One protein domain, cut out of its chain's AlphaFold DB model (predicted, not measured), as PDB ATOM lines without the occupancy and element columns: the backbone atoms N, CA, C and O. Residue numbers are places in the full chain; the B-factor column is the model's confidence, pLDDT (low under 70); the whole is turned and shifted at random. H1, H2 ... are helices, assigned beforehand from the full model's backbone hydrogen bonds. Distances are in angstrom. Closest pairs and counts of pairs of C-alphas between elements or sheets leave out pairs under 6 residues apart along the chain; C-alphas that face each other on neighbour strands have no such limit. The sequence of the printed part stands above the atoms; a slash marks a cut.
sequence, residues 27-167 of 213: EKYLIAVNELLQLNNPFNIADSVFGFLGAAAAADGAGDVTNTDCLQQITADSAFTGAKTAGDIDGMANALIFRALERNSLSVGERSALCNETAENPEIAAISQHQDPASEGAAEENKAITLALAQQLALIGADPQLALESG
ATOM      1  N   GLU A  27       1.734 -55.265 -12.133       91.81
ATOM      2  CA  GLU A  27       2.741 -56.213 -12.636       91.81
ATOM      3  C   GLU A  27       2.613 -56.459 -14.145       91.81
ATOM      4  O   GLU A  27       3.611 -56.522 -14.861       91.81
ATOM      5  N   LYS A  28       1.382 -56.508 -14.668       94.50
ATOM      6  CA  LYS A  28       1.130 -56.666 -16.109       94.50
ATOM      7  C   LYS A  28       1.835 -55.602 -16.966       94.50
ATOM      8  O   LYS A  28       2.248 -55.907 -18.082       94.50
ATOM      9  N   TYR A  29       2.015 -54.385 -16.448       96.94
ATOM     10  CA  TYR A  29       2.736 -53.322 -17.148       96.94
ATOM     11  C   TYR A  29       4.247 -53.456 -17.024       96.94
ATOM     12  O   TYR A  29       4.942 -53.120 -17.977       96.94
ATOM     13  N   LEU A  30       4.758 -53.985 -15.905       96.38
ATOM     14  CA  LEU A  30       6.174 -54.350 -15.785       96.38
ATOM     15  C   LEU A  30       6.545 -55.392 -16.839       96.38
ATOM     16  O   LEU A  30       7.510 -55.229 -17.580       96.38
ATOM     17  N   ILE A  31       5.726 -56.439 -16.951       97.81
ATOM     18  CA  ILE A  31       5.926 -57.514 -17.927       97.81
ATOM     19  C   ILE A  31       5.878 -56.949 -19.350       97.81
ATOM     20  O   ILE A  31       6.823 -57.142 -20.113       97.81
ATOM     21  N   ALA A  32       4.829 -56.194 -19.690       98.12
ATOM     22  CA  ALA A  32       4.685 -55.611 -21.021       98.12
ATOM     23  C   ALA A  32       5.845 -54.663 -21.374       98.12
ATOM     24  O   ALA A  32       6.384 -54.718 -22.478       98.12
ATOM     25  N   VAL A  33       6.281 -53.810 -20.443       98.62
ATOM     26  CA  VAL A  33       7.405 -52.894 -20.684       98.62
ATOM     27  C   VAL A  33       8.729 -53.648 -20.806       98.62
ATOM     28  O   VAL A  33       9.531 -53.299 -21.668       98.62
ATOM     29  N   ASN A  34       8.948 -54.723 -20.045       98.50
ATOM     30  CA  ASN A  34      10.116 -55.592 -20.218       98.50
ATOM     31  C   ASN A  34      10.163 -56.247 -21.607       98.50
ATOM     32  O   ASN A  34      11.240 -56.339 -22.203       98.50
ATOM     33  N   GLU A  35       9.013 -56.655 -22.151       98.38
ATOM     34  CA  GLU A  35       8.914 -57.153 -23.529       98.38
ATOM     35  C   GLU A  35       9.252 -56.052 -24.547       98.38
ATOM     36  O   GLU A  35      10.033 -56.282 -25.473       98.38
ATOM     37  N   LEU A  36       8.749 -54.831 -24.347       98.50
ATOM     38  CA  LEU A  36       9.032 -53.689 -25.223       98.50
ATOM     39  C   LEU A  36      10.495 -53.229 -25.166       98.50
ATOM     40  O   LEU A  36      11.045 -52.812 -26.187       98.50
ATOM     41  N   LEU A  37      11.164 -53.356 -24.018       98.31
ATOM     42  CA  LEU A  37      12.602 -53.102 -23.907       98.31
ATOM     43  C   LEU A  37      13.422 -54.065 -24.785       98.31
ATOM     44  O   LEU A  37      14.493 -53.692 -25.257       98.31
ATOM     45  N   GLN A  38      12.920 -55.265 -25.102       97.12
ATOM     46  CA  GLN A  38      13.589 -56.141 -26.080       97.12
ATOM     47  C   GLN A  38      13.539 -55.577 -27.508       97.12
ATOM     48  O   GLN A  38      14.361 -55.949 -28.346       97.12
ATOM     49  N   LEU A  39      12.589 -54.680 -27.795       96.31
ATOM     50  CA  LEU A  39      12.479 -53.986 -29.078       96.31
ATOM     51  C   LEU A  39      13.351 -52.727 -29.115       96.31
ATOM     52  O   LEU A  39      13.920 -52.413 -30.160       96.31
ATOM     53  N   ASN A  40      13.449 -52.004 -27.994       96.94
ATOM     54  CA  ASN A  40      14.243 -50.785 -27.883       96.94
ATOM     55  C   ASN A  40      14.695 -50.525 -26.432       96.94
ATOM     56  O   ASN A  40      13.927 -50.020 -25.616       96.94
ATOM     57  N   ASN A  41      15.963 -50.819 -26.132       97.81
ATOM     58  CA  ASN A  41      16.604 -50.529 -24.843       97.81
ATOM     59  C   ASN A  41      18.001 -49.917 -25.057       97.81
ATOM     60  O   ASN A  41      19.016 -50.591 -24.869       97.81
ATOM     61  N   PRO A  42      18.075 -48.645 -25.490       97.75
ATOM     62  CA  PRO A  42      19.345 -47.992 -25.805       97.75
ATOM     63  C   PRO A  42      20.218 -47.728 -24.570       97.75
ATOM     64  O   PRO A  42      21.405 -47.452 -24.724       97.75
ATOM     65  N   PHE A  43      19.646 -47.826 -23.367       97.94
ATOM     66  CA  PHE A  43      20.324 -47.560 -22.099       97.94
ATOM     67  C   PHE A  43      20.704 -48.827 -21.331       97.94
ATOM     68  O   PHE A  43      21.131 -48.723 -20.188       97.94
ATOM     69  N   ASN A  44      20.537 -50.022 -21.906       98.00
ATOM     70  CA  ASN A  44      20.848 -51.284 -21.226       98.00
ATOM     71  C   ASN A  44      20.166 -51.420 -19.842       98.00
ATOM     72  O   ASN A  44      20.749 -51.975 -18.910       98.00
ATOM     73  N   ILE A  45      18.938 -50.904 -19.705       98.38
ATOM     74  CA  ILE A  45      18.125 -51.011 -18.483       98.38
ATOM     75  C   ILE A  45      17.892 -52.493 -18.193       98.38
ATOM     76  O   ILE A  45      17.496 -53.239 -19.091       98.38
ATOM     77  N   ALA A  46      18.164 -52.918 -16.961       97.56
ATOM     78  CA  ALA A  46      18.159 -54.335 -16.608       97.56
ATOM     79  C   ALA A  46      16.740 -54.913 -16.533       97.56
ATOM     80  O   ALA A  46      16.487 -55.994 -17.058       97.56
ATOM     81  N   ASP A  47      15.835 -54.187 -15.877       97.69
ATOM     82  CA  ASP A  47      14.430 -54.549 -15.723       97.69
ATOM     83  C   ASP A  47      13.598 -53.283 -15.460       97.69
ATOM     84  O   ASP A  47      14.047 -52.350 -14.788       97.69
ATOM     85  N   SER A  48      12.378 -53.250 -15.980       97.31
ATOM     86  CA  SER A  48      11.445 -52.140 -15.819       97.31
ATOM     87  C   SER A  48      11.063 -51.864 -14.358       97.31
ATOM     88  O   SER A  48      10.798 -50.710 -14.013       97.31
ATOM     89  N   VAL A  49      11.117 -52.869 -13.471       95.44
ATOM     90  CA  VAL A  49      10.800 -52.710 -12.040       95.44
ATOM     91  C   VAL A  49      11.692 -51.673 -11.354       95.44
ATOM     92  O   VAL A  49      11.231 -50.949 -10.471       95.44
ATOM     93  N   PHE A  50      12.943 -51.515 -11.801       95.88
ATOM     94  CA  PHE A  50      13.878 -50.546 -11.224       95.88
ATOM     95  C   PHE A  50      13.406 -49.096 -11.384       95.88
ATOM     96  O   PHE A  50      13.760 -48.249 -10.564       95.88
ATOM     97  N   GLY A  51      12.552 -48.807 -12.374       95.00
ATOM     98  CA  GLY A  51      11.931 -47.493 -12.542       95.00
ATOM     99  C   GLY A  51      11.054 -47.073 -11.357       95.00
ATOM    100  O   GLY A  51      10.921 -45.878 -11.090       95.00
ATOM    101  N   PHE A  52      10.506 -48.027 -10.602       93.00
ATOM    102  CA  PHE A  52       9.612 -47.760  -9.472       93.00
ATOM    103  C   PHE A  52      10.307 -47.709  -8.124       93.00
ATOM    104  O   PHE A  52       9.682 -47.326  -7.141       93.00
ATOM    105  N   LEU A  53      11.589 -48.060  -8.067       89.06
ATOM    106  CA  LEU A  53      12.340 -48.070  -6.823       89.06
ATOM    107  C   LEU A  53      12.873 -46.672  -6.483       89.06
ATOM    108  O   LEU A  53      13.085 -45.816  -7.354       89.06
ATOM    109  N   GLY A  54      13.158 -46.466  -5.196       84.06
ATOM    110  CA  GLY A  54      13.923 -45.312  -4.733       84.06
ATOM    111  C   GLY A  54      15.327 -45.283  -5.354       84.06
ATOM    112  O   GLY A  54      15.901 -46.328  -5.664       84.06
ATOM    113  N   ALA A  55      15.901 -44.084  -5.505       85.00
ATOM    114  CA  ALA A  55      17.126 -43.832  -6.279       85.00
ATOM    115  C   ALA A  55      18.296 -44.794  -5.984       85.00
ATOM    116  O   ALA A  55      18.970 -45.241  -6.908       85.00
ATOM    117  N   ALA A  56      18.513 -45.151  -4.712       86.00
ATOM    118  CA  ALA A  56      19.587 -46.064  -4.321       86.00
ATOM    119  C   ALA A  56      19.415 -47.477  -4.906       86.00
ATOM    120  O   ALA A  56      20.380 -48.038  -5.407       86.00
ATOM    121  N   ALA A  57      18.200 -48.032  -4.867       87.75
ATOM    122  CA  ALA A  57      17.914 -49.357  -5.416       87.75
ATOM    123  C   ALA A  57      17.729 -49.316  -6.942       87.75
ATOM    124  O   ALA A  57      18.115 -50.250  -7.636       87.75
ATOM    125  N   ALA A  58      17.200 -48.212  -7.480       90.12
ATOM    126  CA  ALA A  58      17.079 -47.989  -8.920       90.12
ATOM    127  C   ALA A  58      18.439 -48.059  -9.643       90.12
ATOM    128  O   ALA A  58      18.511 -48.552 -10.767       90.12
ATOM    129  N   ALA A  59      19.517 -47.606  -8.993       92.75
ATOM    130  CA  ALA A  59      20.867 -47.599  -9.557       92.75
ATOM    131  C   ALA A  59      21.380 -48.995  -9.961       92.75
ATOM    132  O   ALA A  59      22.131 -49.099 -10.929       92.75
ATOM    133  N   ASP A  60      20.948 -50.061  -9.278       94.00
ATOM    134  CA  ASP A  60      21.400 -51.431  -9.556       94.00
ATOM    135  C   ASP A  60      20.921 -51.954 -10.922       94.00
ATOM    136  O   ASP A  60      21.556 -52.831 -11.509       94.00
ATOM    137  N   GLY A  61      19.822 -51.403 -11.451       95.00
ATOM    138  CA  GLY A  61      19.244 -51.786 -12.743       95.00
ATOM    139  C   GLY A  61      19.146 -50.658 -13.766       95.00
ATOM    140  O   GLY A  61      18.553 -50.853 -14.827       95.00
ATOM    141  N   ALA A  62      19.729 -49.493 -13.474       96.38
ATOM    142  CA  ALA A  62      19.629 -48.297 -14.310       96.38
ATOM    143  C   ALA A  62      20.361 -48.413 -15.661       96.38
ATOM    144  O   ALA A  62      20.088 -47.636 -16.576       96.38
ATOM    145  N   GLY A  63      21.291 -49.365 -15.796       97.25
ATOM    146  CA  GLY A  63      22.141 -49.478 -16.978       97.25
ATOM    147  C   GLY A  63      22.981 -48.211 -17.169       97.25
ATOM    148  O   GLY A  63      23.709 -47.798 -16.268       97.25
ATOM    149  N   ASP A  64      22.849 -47.581 -18.332       97.56
ATOM    150  CA  ASP A  64      23.528 -46.338 -18.702       97.56
ATOM    151  C   ASP A  64      22.757 -45.072 -18.270       97.56
ATOM    152  O   ASP A  64      23.221 -43.949 -18.494       97.56
ATOM    153  N   VAL A  65      21.582 -45.215 -17.642       97.06
ATOM    154  CA  VAL A  65      20.835 -44.080 -17.090       97.06
ATOM    155  C   VAL A  65      21.547 -43.551 -15.847       97.06
ATOM    156  O   VAL A  65      21.651 -44.224 -14.826       97.06
ATOM    157  N   THR A  66      22.007 -42.302 -15.910       94.62
ATOM    158  CA  THR A  66      22.732 -41.664 -14.794       94.62
ATOM    159  C   THR A  66      21.817 -40.912 -13.830       94.62
ATOM    160  O   THR A  66      22.129 -40.794 -12.645       94.62
ATOM    161  N   ASN A  67      20.675 -40.423 -14.315       95.81
ATOM    162  CA  ASN A  67      19.667 -39.756 -13.507       95.81
ATOM    163  C   ASN A  67      18.575 -40.750 -13.104       95.81
ATOM    164  O   ASN A  67      17.594 -40.961 -13.819       95.81
ATOM    165  N   THR A  68      18.742 -41.373 -11.940       94.31
ATOM    166  CA  THR A  68      17.805 -42.386 -11.433       94.31
ATOM    167  C   THR A  68      16.420 -41.823 -11.109       94.31
ATOM    168  O   THR A  68      15.458 -42.588 -11.060       94.31
ATOM    169  N   ASP A  69      16.274 -40.503 -10.945       94.56
ATOM    170  CA  ASP A  69      14.952 -39.876 -10.801       94.56
ATOM    171  C   ASP A  69      14.167 -39.888 -12.121       94.56
ATOM    172  O   ASP A  69      12.934 -39.865 -12.130       94.56
ATOM    173  N   CYS A  70      14.885 -39.999 -13.238       96.69
ATOM    174  CA  CYS A  70      14.343 -40.116 -14.583       96.69
ATOM    175  C   CYS A  70      14.228 -41.551 -15.096       96.69
ATOM    176  O   CYS A  70      13.667 -41.743 -16.176       96.69
ATOM    177  N   LEU A  71      14.682 -42.564 -14.346       97.75
ATOM    178  CA  LEU A  71      14.736 -43.947 -14.831       97.75
ATOM    179  C   LEU A  71      13.374 -44.459 -15.314       97.75
ATOM    180  O   LEU A  71      13.290 -45.039 -16.393       97.75
ATOM    181  N   GLN A  72      12.292 -44.188 -14.580       98.19
ATOM    182  CA  GLN A  72      10.941 -44.553 -15.013       98.19
ATOM    183  C   GLN A  72      10.557 -43.880 -16.339       98.19
ATOM    184  O   GLN A  72      10.032 -44.542 -17.230       98.19
ATOM    185  N   GLN A  73      10.819 -42.572 -16.476       98.50
ATOM    186  CA  GLN A  73      10.501 -41.837 -17.701       98.50
ATOM    187  C   GLN A  73      11.266 -42.421 -18.880       98.50
ATOM    188  O   GLN A  73      10.664 -42.716 -19.901       98.50
ATOM    189  N   ILE A  74      12.572 -42.622 -18.718       98.56
ATOM    190  CA  ILE A  74      13.457 -43.124 -19.772       98.56
ATOM    191  C   ILE A  74      13.085 -44.556 -20.170       98.56
ATOM    192  O   ILE A  74      13.091 -44.892 -21.355       98.56
ATOM    193  N   THR A  75      12.707 -45.388 -19.197       98.75
ATOM    194  CA  THR A  75      12.209 -46.749 -19.439       98.75
ATOM    195  C   THR A  75      10.923 -46.718 -20.266       98.75
ATOM    196  O   THR A  75      10.840 -47.376 -21.302       98.75
ATOM    197  N   ALA A  76       9.945 -45.906 -19.849       98.81
ATOM    198  CA  ALA A  76       8.679 -45.745 -20.556       98.81
ATOM    199  C   ALA A  76       8.879 -45.188 -21.973       98.81
ATOM    200  O   ALA A  76       8.282 -45.676 -22.925       98.81
ATOM    201  N   ASP A  77       9.753 -44.193 -22.119       98.81
ATOM    202  CA  ASP A  77      10.066 -43.538 -23.387       98.81
ATOM    203  C   ASP A  77      10.743 -44.498 -24.373       98.81
ATOM    204  O   ASP A  77      10.352 -44.583 -25.537       98.81
ATOM    205  N   SER A  78      11.688 -45.309 -23.886       98.69
ATOM    206  CA  SER A  78      12.346 -46.349 -24.685       98.69
ATOM    207  C   SER A  78      11.342 -47.402 -25.165       98.69
ATOM    208  O   SER A  78      11.307 -47.716 -26.360       98.69
ATOM    209  N   ALA A  79      10.483 -47.892 -24.267       98.81
ATOM    210  CA  ALA A  79       9.429 -48.849 -24.592       98.81
ATOM    211  C   ALA A  79       8.412 -48.276 -25.593       98.81
ATOM    212  O   ALA A  79       8.056 -48.943 -26.567       98.81
ATOM    213  N   PHE A  80       7.998 -47.018 -25.407       98.88
ATOM    214  CA  PHE A  80       7.076 -46.326 -26.302       98.88
ATOM    215  C   PHE A  80       7.668 -46.153 -27.705       98.88
ATOM    216  O   PHE A  80       6.996 -46.468 -28.684       98.88
ATOM    217  N   THR A  81       8.934 -45.736 -27.830       98.81
ATOM    218  CA  THR A  81       9.632 -45.656 -29.127       98.81
ATOM    219  C   THR A  81       9.662 -47.009 -29.841       98.81
ATOM    220  O   THR A  81       9.417 -47.077 -31.050       98.81
ATOM    221  N   GLY A  82       9.921 -48.098 -29.107       98.38
ATOM    222  CA  GLY A  82       9.898 -49.456 -29.655       98.38
ATOM    223  C   GLY A  82       8.512 -49.838 -30.181       98.38
ATOM    224  O   GLY A  82       8.372 -50.210 -31.349       98.38
ATOM    225  N   ALA A  83       7.479 -49.662 -29.355       98.75
ATOM    226  CA  ALA A  83       6.090 -49.948 -29.714       98.75
ATOM    227  C   ALA A  83       5.604 -49.106 -30.908       98.75
ATOM    228  O   ALA A  83       5.037 -49.631 -31.866       98.75
ATOM    229  N   LYS A  84       5.901 -47.803 -30.902       98.50
ATOM    230  CA  LYS A  84       5.557 -46.862 -31.977       98.50
ATOM    231  C   LYS A  84       6.195 -47.254 -33.301       98.50
ATOM    232  O   LYS A  84       5.532 -47.230 -34.335       98.50
ATOM    233  N   THR A  85       7.459 -47.673 -33.269       98.25
ATOM    234  CA  THR A  85       8.170 -48.182 -34.450       98.25
ATOM    235  C   THR A  85       7.535 -49.466 -34.990       98.25
ATOM    236  O   THR A  85       7.449 -49.647 -36.205       98.25
ATOM    237  N   ALA A  86       7.052 -50.338 -34.102       98.06
ATOM    238  CA  ALA A  86       6.360 -51.575 -34.461       98.06
ATOM    239  C   ALA A  86       4.894 -51.368 -34.898       98.06
ATOM    240  O   ALA A  86       4.289 -52.289 -35.447       98.06
ATOM    241  N   GLY A  87       4.322 -50.179 -34.679       98.00
ATOM    242  CA  GLY A  87       2.896 -49.910 -34.886       98.00
ATOM    243  C   GLY A  87       1.989 -50.586 -33.849       98.00
ATOM    244  O   GLY A  87       0.820 -50.837 -34.135       98.00
ATOM    245  N   ASP A  88       2.529 -50.900 -32.672       98.56
ATOM    246  CA  ASP A  88       1.839 -51.581 -31.580       98.56
ATOM    247  C   ASP A  88       1.138 -50.566 -30.661       98.56
ATOM    248  O   ASP A  88       1.765 -49.932 -29.808       98.56
ATOM    249  N   ILE A  89      -0.171 -50.381 -30.863       98.62
ATOM    250  CA  ILE A  89      -0.985 -49.456 -30.059       98.62
ATOM    251  C   ILE A  89      -1.072 -49.909 -28.599       98.62
ATOM    252  O   ILE A  89      -0.989 -49.067 -27.704       98.62
ATOM    253  N   ASP A  90      -1.200 -51.213 -28.349       98.62
ATOM    254  CA  ASP A  90      -1.310 -51.751 -26.991       98.62
ATOM    255  C   ASP A  90       0.024 -51.584 -26.252       98.62
ATOM    256  O   ASP A  90       0.051 -51.147 -25.100       98.62
ATOM    257  N   GLY A  91       1.146 -51.822 -26.935       98.75
ATOM    258  CA  GLY A  91       2.483 -51.541 -26.415       98.75
ATOM    259  C   GLY A  91       2.695 -50.061 -26.080       98.75
ATOM    260  O   GLY A  91       3.188 -49.728 -24.999       98.75
ATOM    261  N   MET A  92       2.262 -49.150 -26.957       98.88
ATOM    262  CA  MET A  92       2.306 -47.710 -26.680       98.88
ATOM    263  C   MET A  92       1.441 -47.342 -25.466       98.88
ATOM    264  O   MET A  92       1.884 -46.577 -24.610       98.88
ATOM    265  N   ALA A  93       0.237 -47.911 -25.351       98.88
ATOM    266  CA  ALA A  93      -0.643 -47.695 -24.206       98.88
ATOM    267  C   ALA A  93      -0.018 -48.193 -22.894       98.88
ATOM    268  O   ALA A  93      -0.019 -47.463 -21.904       98.88
ATOM    269  N   ASN A  94       0.584 -49.386 -22.895       98.81
ATOM    270  CA  ASN A  94       1.274 -49.945 -21.731       98.81
ATOM    271  C   ASN A  94       2.428 -49.049 -21.262       98.81
ATOM    272  O   ASN A  94       2.571 -48.817 -20.062       98.81
ATOM    273  N   ALA A  95       3.209 -48.490 -22.190       98.81
ATOM    274  CA  ALA A  95       4.284 -47.558 -21.858       98.81
ATOM    275  C   ALA A  95       3.760 -46.236 -21.259       98.81
ATOM    276  O   ALA A  95       4.329 -45.729 -20.290       98.81
ATOM    277  N   LEU A  96       2.649 -45.695 -21.777       98.88
ATOM    278  CA  LEU A  96       2.009 -44.502 -21.207       98.88
ATOM    279  C   LEU A  96       1.467 -44.764 -19.796       98.88
ATOM    280  O   LEU A  96       1.660 -43.940 -18.903       98.88
ATOM    281  N   ILE A  97       0.823 -45.913 -19.574       98.75
ATOM    282  CA  ILE A  97       0.299 -46.277 -18.251       98.75
ATOM    283  C   ILE A  97       1.455 -46.461 -17.267       98.75
ATOM    284  O   ILE A  97       1.436 -45.854 -16.199       98.75
ATOM    285  N   PHE A  98       2.510 -47.184 -17.660       98.56
ATOM    286  CA  PHE A  98       3.734 -47.337 -16.870       98.56
ATOM    287  C   PHE A  98       4.338 -45.987 -16.457       98.56
ATOM    288  O   PHE A  98       4.785 -45.836 -15.320       98.56
ATOM    289  N   ARG A  99       4.333 -44.985 -17.352       98.50
ATOM    290  CA  ARG A  99       4.834 -43.632 -17.057       98.50
ATOM    291  C   ARG A  99       4.047 -42.938 -15.940       98.50
ATOM    292  O   ARG A  99       4.643 -42.171 -15.187       98.50
ATOM    293  N   ALA A 100       2.741 -43.181 -15.861       98.25
ATOM    294  CA  ALA A 100       1.849 -42.551 -14.890       98.25
ATOM    295  C   ALA A 100       1.850 -43.238 -13.518       98.25
ATOM    296  O   ALA A 100       1.462 -42.613 -12.533       98.25
ATOM    297  N   LEU A 101       2.264 -44.505 -13.444       96.44
ATOM    298  CA  LEU A 101       2.298 -45.262 -12.194       96.44
ATOM    299  C   LEU A 101       3.162 -44.576 -11.132       96.44
ATOM    300  O   LEU A 101       4.185 -43.966 -11.437       96.44
ATOM    301  N   GLU A 102       2.739 -44.692  -9.878       93.56
ATOM    302  CA  GLU A 102       3.449 -44.145  -8.724       93.56
ATOM    303  C   GLU A 102       4.826 -44.802  -8.567       93.56
ATOM    304  O   GLU A 102       4.960 -46.021  -8.663       93.56
ATOM    305  N   ARG A 103       5.860 -43.996  -8.300       90.69
ATOM    306  CA  ARG A 103       7.173 -44.505  -7.876       90.69
ATOM    307  C   ARG A 103       7.206 -44.609  -6.358       90.69
ATOM    308  O   ARG A 103       6.828 -43.649  -5.692       90.69
ATOM    309  N   ASN A 104       7.729 -45.716  -5.844       82.38
ATOM    310  CA  ASN A 104       7.861 -45.964  -4.416       82.38
ATOM    311  C   ASN A 104       8.787 -44.919  -3.763       82.38
ATOM    312  O   ASN A 104       9.905 -44.672  -4.234       82.38
ATOM    313  N   SER A 105       8.310 -44.312  -2.678       79.94
ATOM    314  CA  SER A 105       9.080 -43.439  -1.796       79.94
ATOM    315  C   SER A 105       9.450 -44.179  -0.504       79.94
ATOM    316  O   SER A 105       8.887 -45.217  -0.164       79.94
ATOM    317  N   LEU A 106      10.423 -43.663   0.250       76.50
ATOM    318  CA  LEU A 106      10.901 -44.345   1.459       76.50
ATOM    319  C   LEU A 106       9.917 -44.254   2.636       76.50
ATOM    320  O   LEU A 106      10.131 -44.915   3.658       76.50
ATOM    321  N   SER A 107       8.875 -43.425   2.533       80.19
ATOM    322  CA  SER A 107       7.908 -43.218   3.603       80.19
ATOM    323  C   SER A 107       6.539 -42.768   3.096       80.19
ATOM    324  O   SER A 107       6.431 -42.009   2.140       80.19
ATOM    325  N   VAL A 108       5.483 -43.193   3.796       83.38
ATOM    326  CA  VAL A 108       4.109 -42.791   3.472       83.38
ATOM    327  C   VAL A 108       3.955 -41.273   3.543       83.38
ATOM    328  O   VAL A 108       4.269 -40.649   4.562       83.38
ATOM    329  N   GLY A 109       3.420 -40.698   2.472       85.25
ATOM    330  CA  GLY A 109       3.204 -39.266   2.292       85.25
ATOM    331  C   GLY A 109       4.427 -38.505   1.790       85.25
ATOM    332  O   GLY A 109       4.334 -37.290   1.573       85.25
ATOM    333  N   GLU A 110       5.552 -39.181   1.558       88.06
ATOM    334  CA  GLU A 110       6.705 -38.598   0.884       88.06
ATOM    335  C   GLU A 110       6.485 -38.548  -0.626       88.06
ATOM    336  O   GLU A 110       6.123 -39.530  -1.270       88.06
ATOM    337  N   ARG A 111       6.753 -37.373  -1.195       91.06
ATOM    338  CA  ARG A 111       6.626 -37.127  -2.628       91.06
ATOM    339  C   ARG A 111       7.843 -37.676  -3.362       91.06
ATOM    340  O   ARG A 111       8.975 -37.308  -3.052       91.06
ATOM    341  N   SER A 112       7.603 -38.500  -4.373       90.50
ATOM    342  CA  SER A 112       8.653 -39.062  -5.218       90.50
ATOM    343  C   SER A 112       9.247 -37.993  -6.132       90.50
ATOM    344  O   SER A 112       8.523 -37.214  -6.760       90.50
ATOM    345  N   ALA A 113      10.578 -37.975  -6.238       92.50
ATOM    346  CA  ALA A 113      11.299 -37.023  -7.075       92.50
ATOM    347  C   ALA A 113      10.809 -37.080  -8.533       92.50
ATOM    348  O   ALA A 113      10.722 -38.150  -9.146       92.50
ATOM    349  N   LEU A 114      10.467 -35.914  -9.085       93.12
ATOM    350  CA  LEU A 114      10.067 -35.780 -10.481       93.12
ATOM    351  C   LEU A 114      11.302 -35.815 -11.384       93.12
ATOM    352  O   LEU A 114      12.311 -35.171 -11.096       93.12
ATOM    353  N   CYS A 115      11.179 -36.508 -12.514       95.62
ATOM    354  CA  CYS A 115      12.170 -36.406 -13.574       95.62
ATOM    355  C   CYS A 115      12.228 -34.967 -14.104       95.62
ATOM    356  O   CYS A 115      11.196 -34.358 -14.382       95.62
ATOM    357  N   ASN A 116      13.437 -34.432 -14.259       95.50
ATOM    358  CA  ASN A 116      13.696 -33.084 -14.770       95.50
ATOM    359  C   ASN A 116      14.244 -33.073 -16.209       95.50
ATOM    360  O   ASN A 116      14.593 -32.012 -16.728       95.50
ATOM    361  N   GLU A 117      14.327 -34.237 -16.847       96.69
ATOM    362  CA  GLU A 117      14.747 -34.391 -18.236       96.69
ATOM    363  C   GLU A 117      13.541 -34.417 -19.175       96.69
ATOM    364  O   GLU A 117      12.417 -34.743 -18.791       96.69
ATOM    365  N   THR A 118      13.773 -34.060 -20.436       96.06
ATOM    366  CA  THR A 118      12.740 -34.087 -21.475       96.06
ATOM    367  C   THR A 118      12.746 -35.450 -22.158       96.06
ATOM    368  O   THR A 118      13.784 -35.854 -22.674       96.06
ATOM    369  N   ALA A 119      11.605 -36.140 -22.162       97.81
ATOM    370  CA  ALA A 119      11.428 -37.366 -22.940       97.81
ATOM    371  C   ALA A 119      11.496 -37.079 -24.450       97.81
ATOM    372  O   ALA A 119      11.110 -35.997 -24.902       97.81
ATOM    373  N   GLU A 120      11.969 -38.050 -25.227       97.44
ATOM    374  CA  GLU A 120      12.008 -37.984 -26.687       97.44
ATOM    375  C   GLU A 120      10.591 -37.971 -27.270       97.44
ATOM    376  O   GLU A 120      10.303 -37.191 -28.185       97.44
ATOM    377  N   ASN A 121       9.683 -38.783 -26.716       98.62
ATOM    378  CA  ASN A 121       8.295 -38.808 -27.157       98.62
ATOM    379  C   ASN A 121       7.457 -37.749 -26.427       98.62
ATOM    380  O   ASN A 121       7.360 -37.773 -25.193       98.62
ATOM    381  N   PRO A 122       6.773 -36.847 -27.158       98.44
ATOM    382  CA  PRO A 122       5.913 -35.837 -26.546       98.44
ATOM    383  C   PRO A 122       4.736 -36.445 -25.772       98.44
ATOM    384  O   PRO A 122       4.280 -35.841 -24.804       98.44
ATOM    385  N   GLU A 123       4.267 -37.634 -26.158       98.62
ATOM    386  CA  GLU A 123       3.215 -38.366 -25.449       98.62
ATOM    387  C   GLU A 123       3.672 -38.773 -24.036       98.62
ATOM    388  O   GLU A 123       2.923 -38.626 -23.073       98.62
ATOM    389  N   ILE A 124       4.931 -39.200 -23.891       98.75
ATOM    390  CA  ILE A 124       5.536 -39.532 -22.592       98.75
ATOM    391  C   ILE A 124       5.852 -38.258 -21.803       98.75
ATOM    392  O   ILE A 124       5.594 -38.201 -20.602       98.75
ATOM    393  N   ALA A 125       6.349 -37.209 -22.468       98.31
ATOM    394  CA  ALA A 125       6.643 -35.919 -21.838       98.31
ATOM    395  C   ALA A 125       5.394 -35.218 -21.268       98.31
ATOM    396  O   ALA A 125       5.506 -34.401 -20.355       98.31
ATOM    397  N   ALA A 126       4.207 -35.515 -21.804       98.12
ATOM    398  CA  ALA A 126       2.940 -34.946 -21.347       98.12
ATOM    399  C   ALA A 126       2.429 -35.547 -20.024       98.12
ATOM    400  O   ALA A 126       1.448 -35.044 -19.473       98.12
ATOM    401  N   ILE A 127       3.062 -36.614 -19.526       97.56
ATOM    402  CA  ILE A 127       2.625 -37.373 -18.353       97.56
ATOM    403  C   ILE A 127       3.746 -37.382 -17.306       97.56
ATOM    404  O   ILE A 127       4.888 -37.757 -17.582       97.56
ATOM    405  N   SER A 128       3.409 -37.007 -16.073       96.56
ATOM    406  CA  SER A 128       4.239 -37.266 -14.891       96.56
ATOM    407  C   SER A 128       3.738 -38.498 -14.138       96.56
ATOM    408  O   SER A 128       2.629 -38.964 -14.374       96.56
ATOM    409  N   GLN A 129       4.537 -39.012 -13.207       96.12
ATOM    410  CA  GLN A 129       4.114 -40.103 -12.338       96.12
ATOM    411  C   GLN A 129       3.160 -39.632 -11.242       96.12
ATOM    412  O   GLN A 129       3.297 -38.507 -10.747       96.12
ATOM    413  N   HIS A 130       2.255 -40.514 -10.815       96.88
ATOM    414  CA  HIS A 130       1.492 -40.334  -9.585       96.88
ATOM    415  C   HIS A 130       2.418 -40.138  -8.377       96.88
ATOM    416  O   HIS A 130       3.545 -40.636  -8.326       96.88
ATOM    417  N   GLN A 131       1.916 -39.375  -7.415       95.44
ATOM    418  CA  GLN A 131       2.524 -39.155  -6.110       95.44
ATOM    419  C   GLN A 131       1.828 -40.012  -5.062       95.44
ATOM    420  O   GLN A 131       0.672 -40.401  -5.255       95.44
ATOM    421  N   ASP A 132       2.514 -40.232  -3.941       92.06
ATOM    422  CA  ASP A 132       1.942 -40.936  -2.801       92.06
ATOM    423  C   ASP A 132       0.593 -40.290  -2.414       92.06
ATOM    424  O   ASP A 132       0.521 -39.073  -2.198       92.06
ATOM    425  N   PRO A 133      -0.501 -41.067  -2.348       90.75
ATOM    426  CA  PRO A 133      -1.842 -40.553  -2.079       90.75
ATOM    427  C   PRO A 133      -1.990 -39.857  -0.715       90.75
ATOM    428  O   PRO A 133      -2.938 -39.091  -0.530       90.75
ATOM    429  N   ALA A 134      -1.087 -40.103   0.240       89.25
ATOM    430  CA  ALA A 134      -1.033 -39.429   1.534       89.25
ATOM    431  C   ALA A 134      -0.266 -38.092   1.488       89.25
ATOM    432  O   ALA A 134      -0.313 -37.328   2.457       89.25
ATOM    433  N   SER A 135       0.424 -37.771   0.388       91.12
ATOM    434  CA  SER A 135       1.121 -36.494   0.226       91.12
ATOM    435  C   SER A 135       0.155 -35.315   0.075       91.12
ATOM    436  O   SER A 135      -0.918 -35.404  -0.529       91.12
ATOM    437  N   GLU A 136       0.581 -34.145   0.557       93.00
ATOM    438  CA  GLU A 136      -0.164 -32.899   0.367       93.00
ATOM    439  C   GLU A 136      -0.381 -32.614  -1.132       93.00
ATOM    440  O   GLU A 136       0.562 -32.606  -1.928       93.00
ATOM    441  N   GLY A 137      -1.644 -32.397  -1.514       93.94
ATOM    442  CA  GLY A 137      -2.051 -32.088  -2.888       93.94
ATOM    443  C   GLY A 137      -2.148 -33.285  -3.845       93.94
ATOM    444  O   GLY A 137      -2.648 -33.105  -4.956       93.94
ATOM    445  N   ALA A 138      -1.755 -34.496  -3.430       94.12
ATOM    446  CA  ALA A 138      -1.672 -35.659  -4.319       94.12
ATOM    447  C   ALA A 138      -3.010 -36.045  -4.962       94.12
ATOM    448  O   ALA A 138      -3.040 -36.440  -6.120       94.12
ATOM    449  N   ALA A 139      -4.136 -35.878  -4.263       92.81
ATOM    450  CA  ALA A 139      -5.448 -36.225  -4.816       92.81
ATOM    451  C   ALA A 139      -5.801 -35.431  -6.091       92.81
ATOM    452  O   ALA A 139      -6.293 -36.004  -7.064       92.81
ATOM    453  N   GLU A 140      -5.550 -34.117  -6.103       96.81
ATOM    454  CA  GLU A 140      -5.825 -33.272  -7.275       96.81
ATOM    455  C   GLU A 140      -4.783 -33.514  -8.377       96.81
ATOM    456  O   GLU A 140      -5.117 -33.561  -9.561       96.81
ATOM    457  N   GLU A 141      -3.527 -33.729  -7.989       97.19
ATOM    458  CA  GLU A 141      -2.418 -33.972  -8.909       97.19
ATOM    459  C   GLU A 141      -2.520 -35.327  -9.615       97.19
ATOM    460  O   GLU A 141      -2.476 -35.374 -10.842       97.19
ATOM    461  N   ASN A 142      -2.766 -36.415  -8.884       97.50
ATOM    462  CA  ASN A 142      -2.958 -37.751  -9.454       97.50
ATOM    463  C   ASN A 142      -4.174 -37.777 -10.386       97.50
ATOM    464  O   ASN A 142      -4.142 -38.385 -11.454       97.50
ATOM    465  N   LYS A 143      -5.233 -37.031 -10.055       97.81
ATOM    466  CA  LYS A 143      -6.374 -36.847 -10.957       97.81
ATOM    467  C   LYS A 143      -5.979 -36.120 -12.248       97.81
ATOM    468  O   LYS A 143      -6.428 -36.515 -13.324       97.81
ATOM    469  N   ALA A 144      -5.163 -35.068 -12.162       98.31
ATOM    470  CA  ALA A 144      -4.668 -34.355 -13.339       98.31
ATOM    471  C   ALA A 144      -3.763 -35.246 -14.207       98.31
ATOM    472  O   ALA A 144      -3.893 -35.233 -15.430       98.31
ATOM    473  N   ILE A 145      -2.919 -36.068 -13.582       98.56
ATOM    474  CA  ILE A 145      -2.063 -37.051 -14.257       98.56
ATOM    475  C   ILE A 145      -2.902 -38.111 -14.969       98.56
ATOM    476  O   ILE A 145      -2.704 -38.345 -16.158       98.56
ATOM    477  N   THR A 146      -3.893 -38.693 -14.287       98.56
ATOM    478  CA  THR A 146      -4.816 -39.668 -14.887       98.56
ATOM    479  C   THR A 146      -5.555 -39.057 -16.085       98.56
ATOM    480  O   THR A 146      -5.726 -39.704 -17.118       98.56
ATOM    481  N   LEU A 147      -5.963 -37.785 -15.993       98.62
ATOM    482  CA  LEU A 147      -6.595 -37.083 -17.111       98.62
ATOM    483  C   LEU A 147      -5.624 -36.857 -18.281       98.62
ATOM    484  O   LEU A 147      -6.020 -37.036 -19.434       98.62
ATOM    485  N   ALA A 148      -4.373 -36.482 -18.007       98.69
ATOM    486  CA  ALA A 148      -3.343 -36.335 -19.034       98.69
ATOM    487  C   ALA A 148      -3.053 -37.676 -19.727       98.69
ATOM    488  O   ALA A 148      -3.020 -37.733 -20.956       98.69
ATOM    489  N   LEU A 149      -2.950 -38.768 -18.963       98.88
ATOM    490  CA  LEU A 149      -2.813 -40.126 -19.488       98.88
ATOM    491  C   LEU A 149      -3.990 -40.497 -20.401       98.88
ATOM    492  O   LEU A 149      -3.772 -40.926 -21.533       98.88
ATOM    493  N   ALA A 150      -5.231 -40.266 -19.962       98.81
ATOM    494  CA  ALA A 150      -6.421 -40.533 -20.774       98.81
ATOM    495  C   ALA A 150      -6.401 -39.762 -22.107       98.81
ATOM    496  O   ALA A 150      -6.791 -40.300 -23.145       98.81
ATOM    497  N   GLN A 151      -5.917 -38.515 -22.103       98.88
ATOM    498  CA  GLN A 151      -5.748 -37.730 -23.327       98.88
ATOM    499  C   GLN A 151      -4.707 -38.351 -24.263       98.88
ATOM    500  O   GLN A 151      -4.982 -38.475 -25.455       98.88
ATOM    501  N   GLN A 152      -3.546 -38.770 -23.748       98.88
ATOM    502  CA  GLN A 152      -2.508 -39.390 -24.582       98.88
ATOM    503  C   GLN A 152      -2.956 -40.739 -25.149       98.88
ATOM    504  O   GLN A 152      -2.766 -40.983 -26.338       98.88
ATOM    505  N   LEU A 153      -3.632 -41.568 -24.347       98.88
ATOM    506  CA  LEU A 153      -4.225 -42.829 -24.804       98.88
ATOM    507  C   LEU A 153      -5.201 -42.596 -25.964       98.88
ATOM    508  O   LEU A 153      -5.091 -43.242 -27.005       98.88
ATOM    509  N   ALA A 154      -6.099 -41.615 -25.839       98.75
ATOM    510  CA  ALA A 154      -7.025 -41.271 -26.915       98.75
ATOM    511  C   ALA A 154      -6.309 -40.763 -28.183       98.75
ATOM    512  O   ALA A 154      -6.738 -41.077 -29.293       98.75
ATOM    513  N   LEU A 155      -5.222 -39.995 -28.037       98.56
ATOM    514  CA  LEU A 155      -4.452 -39.455 -29.166       98.56
ATOM    515  C   LEU A 155      -3.742 -40.543 -29.977       98.56
ATOM    516  O   LEU A 155      -3.674 -40.427 -31.201       98.56
ATOM    517  N   ILE A 156      -3.256 -41.601 -29.324       98.50
ATOM    518  CA  ILE A 156      -2.642 -42.749 -30.009       98.50
ATOM    519  C   ILE A 156      -3.676 -43.767 -30.523       98.50
ATOM    520  O   ILE A 156      -3.309 -44.718 -31.207       98.50
ATOM    521  N   GLY A 157      -4.966 -43.567 -30.225       98.25
ATOM    522  CA  GLY A 157      -6.060 -44.447 -30.644       98.25
ATOM    523  C   GLY A 157      -6.369 -45.610 -29.693       98.25
ATOM    524  O   GLY A 157      -7.108 -46.512 -30.085       98.25
ATOM    525  N   ALA A 158      -5.837 -45.596 -28.469       98.56
ATOM    526  CA  ALA A 158      -6.167 -46.548 -27.408       98.56
ATOM    527  C   ALA A 158      -7.437 -46.129 -26.634       98.56
ATOM    528  O   ALA A 158      -7.926 -45.002 -26.766       98.56
ATOM    529  N   ASP A 159      -7.977 -47.032 -25.807       98.38
ATOM    530  CA  ASP A 159      -9.112 -46.718 -24.928       98.38
ATOM    531  C   ASP A 159      -8.665 -45.787 -23.780       98.38
ATOM    532  O   ASP A 159      -7.857 -46.196 -22.942       98.38
ATOM    533  N   PRO A 160      -9.192 -44.549 -23.681       98.50
ATOM    534  CA  PRO A 160      -8.843 -43.633 -22.598       98.50
ATOM    535  C   PRO A 160      -9.238 -44.141 -21.203       98.50
ATOM    536  O   PRO A 160      -8.687 -43.652 -20.218       98.50
ATOM    537  N   GLN A 161     -10.163 -45.103 -21.085       98.06
ATOM    538  CA  GLN A 161     -10.534 -45.692 -19.791       98.06
ATOM    539  C   GLN A 161      -9.408 -46.524 -19.171       98.06
ATOM    540  O   GLN A 161      -9.388 -46.684 -17.952       98.06
ATOM    541  N   LEU A 162      -8.433 -46.983 -19.967       97.94
ATOM    542  CA  LEU A 162      -7.246 -47.667 -19.444       97.94
ATOM    543  C   LEU A 162      -6.422 -46.770 -18.509       97.94
ATOM    544  O   LEU A 162      -5.684 -47.280 -17.676       97.94
ATOM    545  N   ALA A 163      -6.595 -45.444 -18.568       98.25
ATOM    546  CA  ALA A 163      -5.967 -44.534 -17.615       98.25
ATOM    547  C   ALA A 163      -6.359 -44.822 -16.158       98.25
ATOM    548  O   ALA A 163      -5.574 -44.575 -15.252       98.25
ATOM    549  N   LEU A 164      -7.555 -45.368 -15.913       95.88
ATOM    550  CA  LEU A 164      -7.998 -45.718 -14.560       95.88
ATOM    551  C   LEU A 164      -7.166 -46.847 -13.942       95.88
ATOM    552  O   LEU A 164      -7.131 -46.982 -12.720       95.88
ATOM    553  N   GLU A 165      -6.478 -47.634 -14.768       95.06
ATOM    554  CA  GLU A 165      -5.599 -48.713 -14.326       95.06
ATOM    555  C   GLU A 165      -4.248 -48.198 -13.795       95.06
ATOM    556  O   GLU A 165      -3.486 -48.993 -13.257       95.06
ATOM    557  N   SER A 166      -3.961 -46.887 -13.894       95.19
ATOM    558  CA  SER A 166      -2.794 -46.265 -13.250       95.19
ATOM    559  C   SER A 166      -3.073 -45.741 -11.837       95.19
ATOM    560  O   SER A 166      -2.190 -45.148 -11.214       95.19
ATOM    561  N   GLY A 167      -4.313 -45.876 -11.353       90.31
ATOM    562  CA  GLY A 167      -4.774 -45.288 -10.098       90.31
ATOM    563  C   GLY A 167      -3.937 -45.697  -8.884       90.31
ATOM    564  O   GLY A 167      -3.455 -46.821  -8.780       90.31
TER     565      GLY A 167
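This is residues 27 to 167 of the 213 residues of an uncharacterized protein of Verticillium alfalfae (strain VaMs.102 / ATCC MYA-4576 / FGSC 10136) (UniProt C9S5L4). The longest helix, H7, stands beside H5, and H5 stands beside H4, three nearly parallel rods with H5 between the other two. H1 crosses one face of the H4 and H5 hairpin, short H6 packs on its other face, H2 and H3 cluster at the beginning of H4, and H8 folds back from H7 to H5. Two long links reach the same end of the longest axis. The 141 printed residues include eight named helices, H1 to H8 in chain order, and no named strand; the class is all helix. The whole is compact and rounded, with a radius of gyration of the C-alphas of 13.8 A and spans of 40 by 33 by 26 A.

H7, residues 138 to 156, touches H5, residues 89 to 100, at a shallow tilt of 17 degrees, opposite ways; their closest C-alphas, of Leu 153 and Ala 93, are 6.1 A apart. H5 is the hub, touching five helices. It forms a helical hairpin with H4, residues 71 to 86, at a shallow tilt of 10 degrees; the closest C-alphas, of Ala 95 and Ala 76, are 4.9 A apart. H4 and H7 are apart. H8, residues 160 to 166, forms a hairpin with H7 at a steep tilt of 43 degrees, and the closest C-alphas, of Ala 150 and Pro 160, are 4.3 A apart. H1, residues 27 to 37, touches H4 at a steep tilt of 64 degrees, with the C-alphas of Leu 36 and Ala 79 closest at 4.9 A. H6, residues 122 to 125, touches H4, closest at the C-alphas of Ile 124 and Asp 77, 6.1 A. H2, residues 48 to 52, touches H4 with residues 71 to 75 of H4 alone; the closest C-alphas, of Gly 51 and Gln 72, are 4.0 A apart. H3, residues 55 to 61, touches H2, with the C-alphas of Ala 58 and Phe 50 closest at 4.7 A. The helix packing is mostly crossed, only just: 2 of 6 touching pairs with a tilt are shallow. Every O i to N i+4 pair is within hydrogen-bond range in H1, H4, H5 and H7; H2 has 0 of 1, H3 1 of 3 and H8 0 of 3, beside O i to N i+3 counts of 2 of 2, 2 of 4 and 4 of 4, while H6 is too short for an i+4 pair.

H7 is 26.7 A long, H4 22.7 A, H5 16.9 A and H1 15.3 A. H1 begins at C-alpha 27, (2.741, -56.213, -12.636), and H7 at C-alpha 138, (-1.672, -35.659, -4.319). H8 ends at C-alpha 166, (-2.794, -46.265, -13.250).

The C-alphas of Ala 86 and Glu 136, the two farthest apart, are 40.1 A apart. The printed part has no cut. The links H5 to H6, 21 residues, and H6 to H7, 12 residues, are long. Mean pLDDT of the printed part is 95.7, and no printed residue is under 70.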